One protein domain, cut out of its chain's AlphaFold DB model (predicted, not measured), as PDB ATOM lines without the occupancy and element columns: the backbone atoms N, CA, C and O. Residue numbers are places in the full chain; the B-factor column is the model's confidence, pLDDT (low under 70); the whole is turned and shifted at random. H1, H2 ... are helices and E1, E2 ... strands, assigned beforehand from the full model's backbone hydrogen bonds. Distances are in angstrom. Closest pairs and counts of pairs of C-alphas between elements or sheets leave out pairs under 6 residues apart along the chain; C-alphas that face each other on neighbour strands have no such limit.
ATOM      1  N   VAL A  92     182.845 114.814  99.505       86.88
ATOM      2  CA  VAL A  92     183.745 114.052 100.376       86.88
ATOM      3  C   VAL A  92     184.913 114.931 100.816       86.88
ATOM      4  O   VAL A  92     185.721 115.381 100.005       86.88
ATOM      5  N   GLY A  93     185.049 115.094 102.128       79.12
ATOM      6  CA  GLY A  93     186.233 115.646 102.765       79.12
ATOM      7  C   GLY A  93     187.118 114.545 103.348       79.12
ATOM      8  O   GLY A  93     186.640 113.567 103.926       79.12
ATOM      9  N   VAL A  94     188.435 114.731 103.257       74.06
ATOM     10  CA  VAL A  94     189.420 113.845 103.893       74.06
ATOM     11  C   VAL A  94     190.359 114.668 104.749       74.06
ATOM     12  O   VAL A  94     190.926 115.655 104.290       74.06
ATOM     13  N   TYR A  95     190.568 114.236 105.986       70.69
ATOM     14  CA  TYR A  95     191.592 114.808 106.851       70.69
ATOM     15  C   TYR A  95     192.467 113.710 107.440       70.69
ATOM     16  O   TYR A  95     192.037 112.578 107.655       70.69
ATOM     17  N   THR A  96     193.724 114.037 107.703       67.75
ATOM     18  CA  THR A  96     194.638 113.166 108.438       67.75
ATOM     19  C   THR A  96     194.767 113.635 109.883       67.75
ATOM     20  O   THR A  96     194.561 114.807 110.196       67.75
ATOM     21  N   LEU A  97     195.210 112.744 110.773       64.25
ATOM     22  CA  LEU A  97     195.532 113.106 112.163       64.25
ATOM     23  C   LEU A  97     196.573 114.241 112.257       64.25
ATOM     24  O   LEU A  97     196.588 115.011 113.215       64.25
ATOM     25  N   LYS A  98     197.445 114.369 111.247       65.38
ATOM     26  CA  LYS A  98     198.407 115.471 111.156       65.38
ATOM     27  C   LYS A  98     197.709 116.805 110.873       65.38
ATOM     28  O   LYS A  98     198.142 117.817 111.419       65.38
ATOM     29  N   ASP A  99     196.649 116.803 110.071       64.69
ATOM     30  CA  ASP A  99     195.865 118.005 109.756       64.69
ATOM     31  C   ASP A  99     195.048 118.454 110.983       64.69
ATOM     32  O   ASP A  99     194.995 119.642 111.302       64.69
ATOM     33  N   ASP A 100     194.526 117.502 111.769       58.25
ATOM     34  CA  ASP A 100     193.907 117.793 113.073       58.25
ATOM     35  C   ASP A 100     194.884 118.464 114.047       58.25
ATOM     36  O   ASP A 100     194.542 119.456 114.693       58.25
ATOM     37  N   SER A 101     196.123 117.966 114.124       56.75
ATOM     38  CA  SER A 101     197.137 118.488 115.055       56.75
ATOM     39  C   SER A 101     197.598 119.923 114.759       56.75
ATOM     40  O   SER A 101     198.207 120.559 115.618       56.75
ATOM     41  N   LYS A 102     197.313 120.444 113.560       62.50
ATOM     42  CA  LYS A 102     197.677 121.804 113.135       62.50
ATOM     43  C   LYS A 102     196.578 122.840 113.370       62.50
ATOM     44  O   LYS A 102     196.810 124.021 113.127       62.50
ATOM     45  N   GLY A 103     195.403 122.420 113.842       51.78
ATOM     46  CA  GLY A 103     194.256 123.316 113.991       51.78
ATOM     47  C   GLY A 103     193.704 123.803 112.648       51.78
ATOM     48  O   GLY A 103     193.153 124.901 112.577       51.78
ATOM     49  N   ASP A 104     193.863 123.013 111.581       63.50
ATOM     50  CA  ASP A 104     193.360 123.375 110.257       63.50
ATOM     51  C   ASP A 104     191.821 123.420 110.259       63.50
ATOM     52  O   ASP A 104     191.158 122.510 110.773       63.50
ATOM     53  N   THR A 105     191.254 124.495 109.697       65.75
ATOM     54  CA  THR A 105     189.802 124.708 109.582       65.75
ATOM     55  C   THR A 105     189.165 123.668 108.660       65.75
ATOM     56  O   THR A 105     189.840 123.087 107.812       65.75
ATOM     57  N   ILE A 106     187.854 123.441 108.796       63.16
ATOM     58  CA  ILE A 106     187.104 122.505 107.937       63.16
ATOM     59  C   ILE A 106     187.286 122.870 106.453       63.16
ATOM     60  O   ILE A 106     187.578 122.000 105.638       63.16
ATOM     61  N   GLN A 107     187.269 124.167 106.136       64.88
ATOM     62  CA  GLN A 107     187.553 124.691 104.801       64.88
ATOM     63  C   GLN A 107     188.955 124.322 104.291       64.88
ATOM     64  O   GLN A 107     189.088 123.795 103.193       64.88
ATOM     65  N   LYS A 108     190.010 124.489 105.105       65.00
ATOM     66  CA  LYS A 108     191.368 124.062 104.723       65.00
ATOM     67  C   LYS A 108     191.462 122.557 104.490       65.00
ATOM     68  O   LYS A 108     192.207 122.129 103.618       65.00
ATOM     69  N   ARG A 109     190.731 121.746 105.259       62.88
ATOM     70  CA  ARG A 109     190.721 120.280 105.099       62.88
ATOM     71  C   ARG A 109     190.076 119.861 103.784       62.88
ATOM     72  O   ARG A 109     190.589 118.958 103.132       62.88
ATOM     73  N   LEU A 110     188.991 120.535 103.408       65.00
ATOM     74  CA  LEU A 110     188.338 120.362 102.116       65.00
ATOM     75  C   LEU A 110     189.312 120.756 100.994       65.00
ATOM     76  O   LEU A 110     189.699 119.896 100.208       65.00
ATOM     77  N   LEU A 111     189.853 121.979 101.017       57.53
ATOM     78  CA  LEU A 111     190.785 122.491  99.997       57.53
ATOM     79  C   LEU A 111     192.063 121.656  99.837       57.53
ATOM     80  O   LEU A 111     192.507 121.395  98.721       57.53
ATOM     81  N   LEU A 112     192.640 121.156 100.935       55.69
ATOM     82  CA  LEU A 112     193.806 120.274 100.870       55.69
ATOM     83  C   LEU A 112     193.503 118.992 100.093       55.69
ATOM     84  O   LEU A 112     194.430 118.395  99.548       55.69
ATOM     85  N   PHE A 113     192.262 118.501 100.107       55.94
ATOM     86  CA  PHE A 113     191.878 117.284  99.403       55.94
ATOM     87  C   PHE A 113     191.703 117.494  97.895       55.94
ATOM     88  O   PHE A 113     192.030 116.595  97.121       55.94
ATOM     89  N   TYR A 114     191.279 118.687  97.487       59.94
ATOM     90  CA  TYR A 114     190.831 118.924  96.119       59.94
ATOM     91  C   TYR A 114     191.949 119.018  95.094       59.94
ATOM     92  O   TYR A 114     191.703 118.676  93.950       59.94
ATOM     93  N   THR A 115     193.201 119.300  95.476       55.28
ATOM     94  CA  THR A 115     194.305 119.440  94.500       55.28
ATOM     95  C   THR A 115     194.491 118.238  93.560       55.28
ATOM     96  O   THR A 115     195.154 118.377  92.542       55.28
ATOM     97  N   ASP A 116     193.976 117.052  93.920       64.38
ATOM     98  CA  ASP A 116     194.098 115.811  93.144       64.38
ATOM     99  C   ASP A 116     192.998 114.754  93.483       64.38
ATOM    100  O   ASP A 116     193.278 113.561  93.402       64.38
ATOM    101  N   GLY A 117     191.783 115.136  93.912       69.44
ATOM    102  CA  GLY A 117     190.588 114.260  94.052       69.44
ATOM    103  C   GLY A 117     190.822 112.749  94.297       69.44
ATOM    104  O   GLY A 117     191.355 112.335  95.337       69.44
ATOM    105  N   LEU A 118     190.452 111.898  93.323       74.69
ATOM    106  CA  LEU A 118     190.664 110.440  93.355       74.69
ATOM    107  C   LEU A 118     192.129 110.047  93.493       74.69
ATOM    108  O   LEU A 118     192.432 109.059  94.151       74.69
ATOM    109  N   LYS A 119     193.062 110.781  92.887       75.00
ATOM    110  CA  LYS A 119     194.498 110.492  93.008       75.00
ATOM    111  C   LYS A 119     194.971 110.656  94.450       75.00
ATOM    112  O   LYS A 119     195.811 109.883  94.916       75.00
ATOM    113  N   LYS A 120     194.409 111.610  95.193       73.69
ATOM    114  CA  LYS A 120     194.677 111.730  96.623       73.69
ATOM    115  C   LYS A 120     194.021 110.604  97.411       73.69
ATOM    116  O   LYS A 120     194.698 110.063  98.287       73.69
ATOM    117  N   LEU A 121     192.787 110.219  97.072       75.62
ATOM    118  CA  LEU A 121     192.128 109.041  97.644       75.62
ATOM    119  C   LEU A 121     193.002 107.793  97.454       75.62
ATOM    120  O   LEU A 121     193.431 107.224  98.448       75.62
ATOM    121  N   LEU A 122     193.407 107.484  96.216       76.81
ATOM    122  CA  LEU A 122     194.321 106.394  95.835       76.81
ATOM    123  C   LEU A 122     195.620 106.374  96.649       76.81
ATOM    124  O   LEU A 122     196.163 105.314  96.927       76.81
ATOM    125  N   SER A 123     196.117 107.531  97.089       78.06
ATOM    126  CA  SER A 123     197.319 107.597  97.926       78.06
ATOM    127  C   SER A 123     197.122 107.092  99.370       78.06
ATOM    128  O   SER A 123     198.108 106.957 100.106       78.06
ATOM    129  N   PHE A 124     195.875 106.874  99.796       78.44
ATOM    130  CA  PHE A 124     195.511 106.273 101.080       78.44
ATOM    131  C   PHE A 124     195.286 104.759 101.001       78.44
ATOM    132  O   PHE A 124     195.410 104.134 102.048       78.44
ATOM    133  N   ASP A 125     195.059 104.189  99.809       83.31
ATOM    134  CA  ASP A 125     194.971 102.735  99.601       83.31
ATOM    135  C   ASP A 125     196.380 102.126  99.640       83.31
ATOM    136  O   ASP A 125     197.118 102.079  98.653       83.31
ATOM    137  N   LEU A 126     196.819 101.758 100.843       84.12
ATOM    138  CA  LEU A 126     198.178 101.279 101.090       84.12
ATOM    139  C   LEU A 126     198.348  99.804 100.732       84.12
ATOM    140  O   LEU A 126     199.482  99.364 100.505       84.12
ATOM    141  N   ASN A 127     197.259  99.036 100.740       86.25
ATOM    142  CA  ASN A 127     197.277  97.609 100.434       86.25
ATOM    143  C   ASN A 127     196.938  97.322  98.946       86.25
ATOM    144  O   ASN A 127     197.201  96.212  98.481       86.25
ATOM    145  N   ASN A 128     196.513  98.342  98.190       85.44
ATOM    146  CA  ASN A 128     196.085  98.330  96.787       85.44
ATOM    147  C   ASN A 128     194.901  97.392  96.503       85.44
ATOM    148  O   ASN A 128     194.879  96.737  95.454       85.44
ATOM    149  N   ASP A 129     193.950  97.280  97.428       85.44
ATOM    150  CA  ASP A 129     192.757  96.444  97.260       85.44
ATOM    151  C   ASP A 129     191.537  97.211  96.713       85.44
ATOM    152  O   ASP A 129     190.498  96.603  96.435       85.44
ATOM    153  N   GLY A 130     191.671  98.524  96.488       84.31
ATOM    154  CA  GLY A 130     190.602  99.394  96.007       84.31
ATOM    155  C   GLY A 130     189.569  99.765  97.076       84.31
ATOM    156  O   GLY A 130     188.540 100.356  96.729       84.31
ATOM    157  N   GLN A 131     189.821  99.428  98.344       86.00
ATOM    158  CA  GLN A 131     189.004  99.768  99.503       86.00
ATOM    159  C   GLN A 131     189.800 100.676 100.441       86.00
ATOM    160  O   GLN A 131     190.717 100.254 101.131       86.00
ATOM    161  N   PHE A 132     189.394 101.939 100.521       85.62
ATOM    162  CA  PHE A 132     189.994 102.901 101.439       85.62
ATOM    163  C   PHE A 132     189.375 102.729 102.819       85.62
ATOM    164  O   PHE A 132     188.244 103.172 103.055       85.62
ATOM    165  N   ASP A 133     190.085 102.070 103.726       85.12
ATOM    166  CA  ASP A 133     189.570 101.719 105.041       85.12
ATOM    167  C   ASP A 133     190.656 101.622 106.133       85.12
ATOM    168  O   ASP A 133     191.810 102.022 105.999       85.12
ATOM    169  N   LYS A 134     190.273 101.127 107.314       83.00
ATOM    170  CA  LYS A 134     191.186 100.998 108.466       83.00
ATOM    171  C   LYS A 134     192.280  99.930 108.288       83.00
ATOM    172  O   LYS A 134     193.180  99.842 109.135       83.00
ATOM    173  N   THR A 135     192.157  99.074 107.278       85.06
ATOM    174  CA  THR A 135     193.094  97.999 106.937       85.06
ATOM    175  C   THR A 135     194.224  98.479 106.032       85.06
ATOM    176  O   THR A 135     195.214  97.756 105.898       85.06
ATOM    177  N   ASP A 136     194.150  99.723 105.544       84.19
ATOM    178  CA  ASP A 136     195.217 100.404 104.817       84.19
ATOM    179  C   ASP A 136     196.479 100.571 105.655       84.19
ATOM    180  O   ASP A 136     196.710 101.545 106.388       84.19
ATOM    181  N   ARG A 137     197.323  99.546 105.557       82.31
ATOM    182  CA  ARG A 137     198.584  99.403 106.267       82.31
ATOM    183  C   ARG A 137     199.588  98.726 105.353       82.31
ATOM    184  O   ARG A 137     199.317  97.667 104.800       82.31
ATOM    185  N   VAL A 138     200.789  99.285 105.273       78.00
ATOM    186  CA  VAL A 138     201.908  98.666 104.558       78.00
ATOM    187  C   VAL A 138     202.993  98.270 105.553       78.00
ATOM    188  O   VAL A 138     203.372  99.054 106.422       78.00
ATOM    189  N   THR A 139     203.501  97.041 105.442       80.00
ATOM    190  CA  THR A 139     204.648  96.582 106.237       80.00
ATOM    191  C   THR A 139     205.879  96.516 105.350       80.00
ATOM    192  O   THR A 139     205.904  95.773 104.372       80.00
ATOM    193  N   GLN A 140     206.918  97.277 105.686       75.12
ATOM    194  CA  GLN A 140     208.193  97.257 104.975       75.12
ATOM    195  C   GLN A 140     209.340  97.095 105.968       75.12
ATOM    196  O   GLN A 140     209.459  97.858 106.923       75.12
ATOM    197  N   LYS A 141     210.206  96.100 105.734       82.94
ATOM    198  CA  LYS A 141     211.418  95.842 106.539       82.94
ATOM    199  C   LYS A 141     211.151  95.749 108.055       82.94
ATOM    200  O   LYS A 141     211.934  96.249 108.856       82.94
ATOM    201  N   GLY A 142     210.039  95.126 108.445       82.94
ATOM    202  CA  GLY A 142     209.647  94.972 109.853       82.94
ATOM    203  C   GLY A 142     209.014  96.215 110.492       82.94
ATOM    204  O   GLY A 142     208.677  96.173 111.670       82.94
ATOM    205  N   LEU A 143     208.816  97.299 109.735       79.62
ATOM    206  CA  LEU A 143     208.095  98.495 110.169       79.62
ATOM    207  C   LEU A 143     206.706  98.526 109.528       79.62
ATOM    208  O   LEU A 143     206.574  98.294 108.327       79.62
ATOM    209  N   SER A 144     205.677  98.809 110.328       78.06
ATOM    210  CA  SER A 144     204.302  98.977 109.852       78.06
ATOM    211  C   SER A 144     203.970 100.460 109.756       78.06
ATOM    212  O   SER A 144     204.117 101.202 110.728       78.06
ATOM    213  N   TYR A 145     203.526 100.886 108.577       74.25
ATOM    214  CA  TYR A 145     203.055 102.235 108.311       74.25
ATOM    215  C   TYR A 145     201.549 102.184 108.096       74.25
ATOM    216  O   TYR A 145     201.043 101.374 107.322       74.25
ATOM    217  N   THR A 146     200.830 103.058 108.787       73.44
ATOM    218  CA  THR A 146     199.400 103.282 108.581       73.44
ATOM    219  C   THR A 146     199.226 104.714 108.111       73.44
ATOM    220  O   THR A 146     199.781 105.633 108.718       73.44
ATOM    221  N   ARG A 147     198.456 104.914 107.044       68.75
ATOM    222  CA  ARG A 147     198.056 106.246 106.600       68.75
ATOM    223  C   ARG A 147     196.568 106.398 106.871       68.75
ATOM    224  O   ARG A 147     195.742 106.190 106.000       68.75
ATOM    225  N   SER A 148     196.227 106.736 108.112       64.44
ATOM    226  CA  SER A 148     194.833 106.945 108.502       64.44
ATOM    227  C   SER A 148     194.331 108.287 107.971       64.44
ATOM    228  O   SER A 148     194.602 109.339 108.557       64.44
ATOM    229  N   GLY A 149     193.630 108.241 106.840       70.69
ATOM    230  CA  GLY A 149     192.679 109.273 106.441       70.69
ATOM    231  C   GLY A 149     191.358 109.039 107.171       70.69
ATOM    232  O   GLY A 149     190.891 107.909 107.266       70.69
ATOM    233  N   SER A 150     190.784 110.092 107.738       75.62
ATOM    234  CA  SER A 150     189.395 110.099 108.185       75.62
ATOM    235  C   SER A 150     188.560 110.767 107.107       75.62
ATOM    236  O   SER A 150     188.890 111.859 106.638       75.62
ATOM    237  N   PHE A 151     187.493 110.086 106.717       79.06
ATOM    238  CA  PHE A 151     186.560 110.539 105.701       79.06
ATOM    239  C   PHE A 151     185.340 111.143 106.375       79.06
ATOM    240  O   PHE A 151     184.897 110.683 107.430       79.06
ATOM    241  N   TRP A 152     184.786 112.164 105.751       82.44
ATOM    242  CA  TRP A 152     183.497 112.728 106.104       82.44
ATOM    243  C   TRP A 152     182.853 113.294 104.842       82.44
ATOM    244  O   TRP A 152     183.515 113.429 103.814       82.44
ATOM    245  N   VAL A 153     181.565 113.604 104.910       88.19
ATOM    246  CA  VAL A 153     180.846 114.232 103.801       88.19
ATOM    247  C   VAL A 153     180.307 115.566 104.284       88.19
ATOM    248  O   VAL A 153     179.680 115.639 105.343       88.19
ATOM    249  N   TRP A 154     180.599 116.612 103.523       90.12
ATOM    250  CA  TRP A 154     180.019 117.928 103.685       90.12
ATOM    251  C   TRP A 154     178.709 117.991 102.919       90.12
ATOM    252  O   TRP A 154     178.685 117.754 101.714       90.12
ATOM    253  N   VAL A 155     177.637 118.305 103.632       92.44
ATOM    254  CA  VAL A 155     176.341 118.605 103.040       92.44
ATOM    255  C   VAL A 155     176.058 120.068 103.331       92.44
ATOM    256  O   VAL A 155     175.664 120.384 104.451       92.44
ATOM    257  N   ASP A 156     176.310 120.931 102.349       93.12
ATOM    258  CA  ASP A 156     176.039 122.368 102.442       93.12
ATOM    259  C   ASP A 156     174.516 122.577 102.437       93.12
ATOM    260  O   ASP A 156     173.862 122.538 101.394       93.12
ATOM    261  N   GLN A 157     173.916 122.638 103.624       93.00
ATOM    262  CA  GLN A 157     172.456 122.599 103.768       93.00
ATOM    263  C   GLN A 157     171.834 123.973 103.543       93.00
ATOM    264  O   GLN A 157     170.725 124.061 103.016       93.00
ATOM    265  N   ASP A 158     172.527 125.030 103.959       94.06
ATOM    266  CA  ASP A 158     172.066 126.408 103.811       94.06
ATOM    267  C   ASP A 158     172.641 127.105 102.568       94.06
ATOM    268  O   ASP A 158     172.226 128.226 102.264       94.06
ATOM    269  N   GLN A 159     173.496 126.409 101.809       94.62
ATOM    270  CA  GLN A 159     174.030 126.837 100.518       94.62
ATOM    271  C   GLN A 159     174.848 128.122 100.658       94.62
ATOM    272  O   GLN A 159     174.681 129.079  99.897       94.62
ATOM    273  N   ASN A 160     175.710 128.157 101.676       93.00
ATOM    274  CA  ASN A 160     176.515 129.327 102.013       93.00
ATOM    275  C   ASN A 160     178.000 129.188 101.611       93.00
ATOM    276  O   ASN A 160     178.750 130.162 101.730       93.00
ATOM    277  N   GLY A 161     178.440 128.016 101.129       90.00
ATOM    278  CA  GLY A 161     179.834 127.760 100.739       90.00
ATOM    279  C   GLY A 161     180.823 127.720 101.907       90.00
ATOM    280  O   GLY A 161     182.041 127.721 101.704       90.00
ATOM    281  N   TYR A 162     180.331 127.695 103.141       88.38
ATOM    282  CA  TYR A 162     181.119 127.715 104.359       88.38
ATOM    283  C   TYR A 162     180.888 126.439 105.178       88.38
ATOM    284  O   TYR A 162     179.874 126.299 105.844       88.38
ATOM    285  N   PRO A 163     181.868 125.523 105.210       83.81
ATOM    286  CA  PRO A 163     181.721 124.252 105.906       83.81
ATOM    287  C   PRO A 163     181.557 124.407 107.421       83.81
ATOM    288  O   PRO A 163     182.505 124.777 108.131       83.81
ATOM    289  N   GLU A 164     180.396 124.019 107.941       84.31
ATOM    290  CA  GLU A 164     180.101 124.097 109.369       84.31
ATOM    291  C   GLU A 164     180.099 122.732 110.075       84.31
ATOM    292  O   GLU A 164     179.826 121.668 109.519       84.31
ATOM    293  N   LYS A 165     180.359 122.743 111.390       81.38
ATOM    294  CA  LYS A 165     180.305 121.514 112.207       81.38
ATOM    295  C   LYS A 165     178.912 120.887 112.254       81.38
ATOM    296  O   LYS A 165     178.810 119.686 112.497       81.38
ATOM    297  N   ALA A 166     177.857 121.695 112.139       84.12
ATOM    298  CA  ALA A 166     176.486 121.196 112.131       84.12
ATOM    299  C   ALA A 166     176.227 120.354 110.873       84.12
ATOM    300  O   ALA A 166     175.716 119.244 110.978       84.12
ATOM    301  N   GLU A 167     176.706 120.823 109.727       85.62
ATOM    302  CA  GLU A 167     176.567 120.173 108.423       85.62
ATOM    303  C   GLU A 167     177.314 118.842 108.331       85.62
ATOM    304  O   GLU A 167     176.825 117.879 107.743       85.62
ATOM    305  N   GLN A 168     178.470 118.737 108.992       77.31
ATOM    306  CA  GLN A 168     179.195 117.470 109.099       77.31
ATOM    307  C   GLN A 168     178.383 116.389 109.839       77.31
ATOM    308  O   GLN A 168     178.484 115.200 109.521       77.31
ATOM    309  N   LYS A 169     177.586 116.772 110.847       75.44
ATOM    310  CA  LYS A 169     176.784 115.812 111.625       75.44
ATOM    311  C   LYS A 169     175.642 115.230 110.801       75.44
ATOM    312  O   LYS A 169     175.356 114.046 110.952       75.44
ATOM    313  N   THR A 170     175.066 116.020 109.898       76.19
ATOM    314  CA  THR A 170     173.945 115.618 109.039       76.19
ATOM    315  C   THR A 170     174.238 114.328 108.275       76.19
ATOM    316  O   THR A 170     173.391 113.439 108.203       76.19
ATOM    317  N   PHE A 171     175.453 114.167 107.742       81.19
ATOM    318  CA  PHE A 171     175.826 112.916 107.080       81.19
ATOM    319  C   PHE A 171     176.210 111.802 108.061       81.19
ATOM    320  O   PHE A 171     175.858 110.644 107.833       81.19
ATOM    321  N   ALA A 172     176.895 112.122 109.162       80.50
ATOM    322  CA  ALA A 172     177.295 111.122 110.157       80.50
ATOM    323  C   ALA A 172     176.091 110.368 110.762       80.50
ATOM    324  O   ALA A 172     176.215 109.196 111.122       80.50
ATOM    325  N   GLU A 173     174.922 111.012 110.824       83.81
ATOM    326  CA  GLU A 173     173.647 110.390 111.210       83.81
ATOM    327  C   GLU A 173     173.111 109.401 110.160       83.81
ATOM    328  O   GLU A 173     172.461 108.415 110.509       83.81
ATOM    329  N   LYS A 174     173.400 109.627 108.871       84.25
ATOM    330  CA  LYS A 174     172.988 108.749 107.765       84.25
ATOM    331  C   LYS A 174     173.930 107.560 107.575       84.25
ATOM    332  O   LYS A 174     173.466 106.473 107.226       84.25
ATOM    333  N   CYS A 175     175.234 107.771 107.768       88.12
ATOM    334  CA  CYS A 175     176.273 106.793 107.471       88.12
ATOM    335  C   CYS A 175     177.486 106.940 108.395       88.12
ATOM    336  O   CYS A 175     178.216 107.931 108.359       88.12
ATOM    337  N   SER A 176     177.779 105.882 109.148       89.25
ATOM    338  CA  SER A 176     179.123 105.672 109.693       89.25
ATOM    339  C   SER A 176     179.980 105.012 108.620       89.25
ATOM    340  O   SER A 176     179.805 103.824 108.353       89.25
ATOM    341  N   ILE A 177     180.877 105.773 107.990       88.25
ATOM    342  CA  ILE A 177     181.709 105.285 106.879       88.25
ATOM    343  C   ILE A 177     182.551 104.087 107.343       88.25
ATOM    344  O   ILE A 177     183.268 104.156 108.345       88.25
ATOM    345  N   LYS A 178     182.445 102.979 106.607       88.50
ATOM    346  CA  LYS A 178     183.274 101.779 106.756       88.50
ATOM    347  C   LYS A 178     184.439 101.816 105.771       88.50
ATOM    348  O   LYS A 178     185.576 101.643 106.200       88.50
ATOM    349  N   SER A 179     184.149 102.049 104.493       87.62
ATOM    350  CA  SER A 179     185.146 102.138 103.425       87.62
ATOM    351  C   SER A 179     184.655 103.028 102.287       87.62
ATOM    352  O   SER A 179     183.450 103.174 102.065       87.62
ATOM    353  N   LEU A 180     185.585 103.625 101.547       88.44
ATOM    354  CA  LEU A 180     185.309 104.109 100.194       88.44
ATOM    355  C   LEU A 180     185.790 103.026  99.235       88.44
ATOM    356  O   LEU A 180     186.866 102.476  99.423       88.44
ATOM    357  N   ASN A 181     185.006 102.709  98.215       88.06
ATOM    358  CA  ASN A 181     185.331 101.642  97.276       88.06
ATOM    359  C   ASN A 181     185.517 102.237  95.886       88.06
ATOM    360  O   ASN A 181     184.698 103.047  95.444       88.06
ATOM    361  N   LEU A 182     186.578 101.821  95.198       83.88
ATOM    362  CA  LEU A 182     186.808 102.089  93.781       83.88
ATOM    363  C   LEU A 182     186.816 100.764  93.027       83.88
ATOM    364  O   LEU A 182     187.817 100.052  93.008       83.88
ATOM    365  N   GLN A 183     185.711 100.435  92.359       71.50
ATOM    366  CA  GLN A 183     185.683  99.272  91.480       71.50
ATOM    367  C   GLN A 183     186.020  99.682  90.046       71.50
ATOM    368  O   GLN A 183     185.305 100.447  89.394       71.50
ATOM    369  N   ASN A 184     187.125  99.137  89.539       58.00
ATOM    370  CA  ASN A 184     187.506  99.245  88.138       58.00
ATOM    371  C   ASN A 184     186.630  98.292  87.310       58.00
ATOM    372  O   ASN A 184     186.887  97.085  87.264       58.00
ATOM    373  N   THR A 185     185.584  98.804  86.658       47.81
ATOM    374  CA  THR A 185     184.853  97.990  85.682       47.81
ATOM    375  C   THR A 185     185.687  97.928  84.397       47.81
ATOM    376  O   THR A 185     186.076  98.934  83.810       47.81
ATOM    377  N   SER A 186     186.102  96.722  84.020       44.97
ATOM    378  CA  SER A 186     187.223  96.509  83.099       44.97
ATOM    379  C   SER A 186     187.051  97.124  81.696       44.97
ATOM    380  O   SER A 186     186.108  96.815  80.977       44.97
ATOM    381  N   LYS A 187     188.086  97.872  81.278       49.00
ATOM    382  CA  LYS A 187     188.702  97.947  79.931       49.00
ATOM    383  C   LYS A 187     187.777  98.192  78.724       49.00
ATOM    384  O   LYS A 187     187.543  97.300  77.919       49.00
ATOM    385  N   SER A 188     187.395  99.449  78.510       41.12
ATOM    386  CA  SER A 188     187.572 100.122  77.199       41.12
ATOM    387  C   SER A 188     187.120 101.583  77.214       41.12
ATOM    388  O   SER A 188     187.552 102.327  76.350       41.12
ATOM    389  N   ASN A 189     186.354 102.016  78.219       39.25
ATOM    390  CA  ASN A 189     186.100 103.418  78.560       39.25
ATOM    391  C   ASN A 189     185.759 103.453  80.057       39.25
ATOM    392  O   ASN A 189     184.750 102.878  80.462       39.25
ATOM    393  N   LEU A 190     186.647 104.010  80.883       40.25
ATOM    394  CA  LEU A 190     186.610 103.922  82.348       40.25
ATOM    395  C   LEU A 190     185.299 104.497  82.922       40.25
ATOM    396  O   LEU A 190     185.144 105.708  83.028       40.25
ATOM    397  N   LYS A 191     184.370 103.625  83.330       43.88
ATOM    398  CA  LYS A 191     183.312 103.948  84.293       43.88
ATOM    399  C   LYS A 191     183.669 103.240  85.594       43.88
ATOM    400  O   LYS A 191     183.381 102.059  85.764       43.88
ATOM    401  N   PHE A 192     184.362 103.925  86.493       54.06
ATOM    402  CA  PHE A 192     184.489 103.437  87.863       54.06
ATOM    403  C   PHE A 192     183.095 103.418  88.500       54.06
ATOM    404  O   PHE A 192     182.365 104.405  88.407       54.06
ATOM    405  N   SER A 193     182.700 102.292  89.096       66.81
ATOM    406  CA  SER A 193     181.584 102.297  90.042       66.81
ATOM    407  C   SER A 193     182.184 102.522  91.417       66.81
ATOM    408  O   SER A 193     182.895 101.664  91.949       66.81
ATOM    409  N   SER A 194     181.932 103.707  91.945       86.25
ATOM    410  CA  SER A 194     182.549 104.208  93.159       86.25
ATOM    411  C   SER A 194     181.453 104.390  94.197       86.25
ATOM    412  O   SER A 194     180.453 105.059  93.928       86.25
ATOM    413  N   PHE A 195     181.594 103.750  95.358       90.25
ATOM    414  CA  PHE A 195     180.595 103.843  96.421       90.25
ATOM    415  C   PHE A 195     181.215 103.925  97.814       90.25
ATOM    416  O   PHE A 195     182.239 103.305  98.106       90.25
ATOM    417  N   ILE A 196     180.574 104.692  98.686       91.12
ATOM    418  CA  ILE A 196     180.840 104.721 100.121       91.12
ATOM    419  C   ILE A 196     180.058 103.572 100.743       91.12
ATOM    420  O   ILE A 196     178.844 103.533 100.584       91.12
ATOM    421  N   GLU A 197     180.725 102.653 101.438       91.81
ATOM    422  CA  GLU A 197     180.072 101.614 102.235       91.81
ATOM    423  C   GLU A 197     179.969 102.081 103.690       91.81
ATOM    424  O   GLU A 197     180.948 102.530 104.294       91.81
ATOM    425  N   CYS A 198     178.781 101.963 104.269       92.12
ATOM    426  CA  CYS A 198     178.510 102.275 105.664       92.12
ATOM    427  C   CYS A 198     178.629 101.019 106.534       92.12
ATOM    428  O   CYS A 198     178.472  99.890 106.072       92.12
ATOM    429  N   GLN A 199     178.860 101.200 107.834       91.50
ATOM    430  CA  GLN A 199     178.927 100.085 108.787       91.50
ATOM    431  C   GLN A 199     177.619  99.285 108.887       91.50
ATOM    432  O   GLN A 199     177.661  98.108 109.236       91.50
ATOM    433  N   ASP A 200     176.475  99.899 108.574       92.44
ATOM    434  CA  ASP A 200     175.158  99.252 108.539       92.44
ATOM    435  C   ASP A 200     174.852  98.554 107.196       92.44
ATOM    436  O   ASP A 200     173.762  98.014 107.022       92.44
ATOM    437  N   GLY A 201     175.805  98.548 106.256       90.62
ATOM    438  CA  GLY A 201     175.679  97.926 104.937       90.62
ATOM    439  C   GLY A 201     175.022  98.804 103.869       90.62
ATOM    440  O   GLY A 201     174.907  98.362 102.727       90.62
ATOM    441  N   LYS A 202     174.602 100.038 104.192       91.44
ATOM    442  CA  LYS A 202     174.162 100.999 103.167       91.44
ATOM    443  C   LYS A 202     175.327 101.408 102.272       91.44
ATOM    444  O   LYS A 202     176.479 101.436 102.708       91.44
ATOM    445  N   SER A 203     175.007 101.781 101.037       91.69
ATOM    446  CA  SER A 203     175.982 102.286 100.077       91.69
ATOM    447  C   SER A 203     175.504 103.560  99.392       91.69
ATOM    448  O   SER A 203     174.341 103.626  98.998       91.69
ATOM    449  N   PHE A 204     176.411 104.510  99.182       92.44
ATOM    450  CA  PHE A 204     176.146 105.757  98.457       92.44
ATOM    451  C   PHE A 204     177.081 105.878  97.262       92.44
ATOM    452  O   PHE A 204     178.282 105.652  97.410       92.44
ATOM    453  N   LEU A 205     176.555 106.221  96.087       91.88
ATOM    454  CA  LEU A 205     177.377 106.441  94.899       91.88
ATOM    455  C   LEU A 205     178.197 107.719  95.083       91.88
ATOM    456  O   LEU A 205     177.686 108.707  95.595       91.88
ATOM    457  N   TYR A 206     179.452 107.718  94.646       90.19
ATOM    458  CA  TYR A 206     180.231 108.948  94.524       90.19
ATOM    459  C   TYR A 206     180.951 109.012  93.179       90.19
ATOM    460  O   TYR A 206     181.131 107.995  92.514       90.19
ATOM    461  N   LYS A 207     181.349 110.204  92.743       87.75
ATOM    462  CA  LYS A 207     182.108 110.415  91.502       87.75
ATOM    463  C   LYS A 207     182.944 111.688  91.579       87.75
ATOM    464  O   LYS A 207     182.686 112.537  92.426       87.75
ATOM    465  N   GLU A 208     183.912 111.820  90.676       87.06
ATOM    466  CA  GLU A 208     184.572 113.110  90.457       87.06
ATOM    467  C   GLU A 208     183.640 114.078  89.730       87.06
ATOM    468  O   GLU A 208     182.950 113.696  88.779       87.06
ATOM    469  N   VAL A 209     183.625 115.320  90.199       87.19
ATOM    470  CA  VAL A 209     182.967 116.463  89.576       87.19
ATOM    471  C   VAL A 209     183.948 117.631  89.548       87.19
ATOM    472  O   VAL A 209     184.723 117.820  90.483       87.19
ATOM    473  N   ASP A 210     183.883 118.403  88.475       87.31
ATOM    474  CA  ASP A 210     184.545 119.697  88.364       87.31
ATOM    475  C   ASP A 210     183.450 120.757  88.430       87.31
ATOM    476  O   ASP A 210     182.378 120.542  87.858       87.31
ATOM    477  N   PHE A 211     183.715 121.876  89.097       89.50
ATOM    478  CA  PHE A 211     182.761 122.971  89.190       89.50
ATOM    479  C   PHE A 211     183.035 124.042  88.124       89.50
ATOM    480  O   PHE A 211     184.177 124.427  87.874       89.50
TER     481      PHE A 211
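AT A GLANCE: This is residues 92 to 211 of the 228 residues of the protein "EF-hand domain-containing protein" of Micavibrio sp. TMED27 (UniProt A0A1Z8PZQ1). A strongly twisted sheet of three antiparallel strands, E5, E6 and E7, sits beside a short two-stranded ribbon, E1 and E4, in the middle of the domain; H2 packs on E1, and H4 packs on E4. E4 continues the line of E3, which pairs with E2 in a hairpin that reaches away from the middle like an arm. The printed part has 120 residues with four named helices and seven named strands, in the order E1 H1 H2 H3 E2 E3 E4 H4 E5 E6 E7, and is mixed, helices and strands. It is compact, with a radius of gyration of the C-alphas of 15.2 A, and spans 45 by 38 by 30 A.

IN THESE COORDINATES: Begin with the largest sheet: find C-alpha 177 at (181.709, 105.285, 106.879), where E5 starts its run to residue 184, 20.5 A long. E6 is residues 192 to 198, 18.8 A, and E7 is residues 203 to 209, 19.0 A, ending at C-alpha 209, (182.967, 116.463, 89.576). Then go to C-alpha 92 at (183.745, 114.052, 100.376), where E1, residues 92 to 96, begins, 13.6 A long; its partner E4, residues 149 to 154, is 15.6 A. The short strands are E2, residues 137 to 140, and E3, residues 143 to 146. The helices are H1, residues 97 to 101, H2, 106 to 114, 12.9 A, H3, 117 to 122, and H4, 165 to 174, 15.4 A.

HOW THE PARTS SIT: E5, E6 and E7 form a meander, each strand the antiparallel neighbour of the one before. Look for N 181 and O 195, 2.8 A, between E5 and E6, and N 196 and O 204, 2.8 A, between E6 and E7. Residues 131 to 132 pair antiparallel with residues 180 to 181 of E5. H3 only grazes this sheet; its closest C-alphas to E7 are Gly 117 and Glu 208, 7.1 A. The closest C-alphas of E4 and E5 are Phe 151 and Ile 177, 7.2 A. E1 and E4 are antiparallel, with N 93 and O 152 at 2.8 A. The closest C-alphas of E1 and H2 are Gly 93 and Leu 110, 5.2 A; those of E4 and H4 are Trp 154 and Gln 168, 5.5 A. H1 and H2 are close but not clearly touching, Asp 99 and Arg 109 having the closest C-alphas, 7.3 A. E3 runs on into E4 across a break of 2 residues, at 3 degrees, and its hairpin with E2 has N 138 and O 145 at 2.9 A. In H1, H2 and H3 every O i to N i+4 pair is within hydrogen-bond range; in H4, 3 of 6 are.

THE WHOLE: The C-alphas farthest apart, those of Lys 141 and Asp 158, are 49.9 A apart. The printed part has no cut, and its one long link, H3 to E2, has 14 residues. Mean pLDDT of the printed part is 76.9; look for values under 70 at residues 96 to 117, 147 to 148 and 184 to 193.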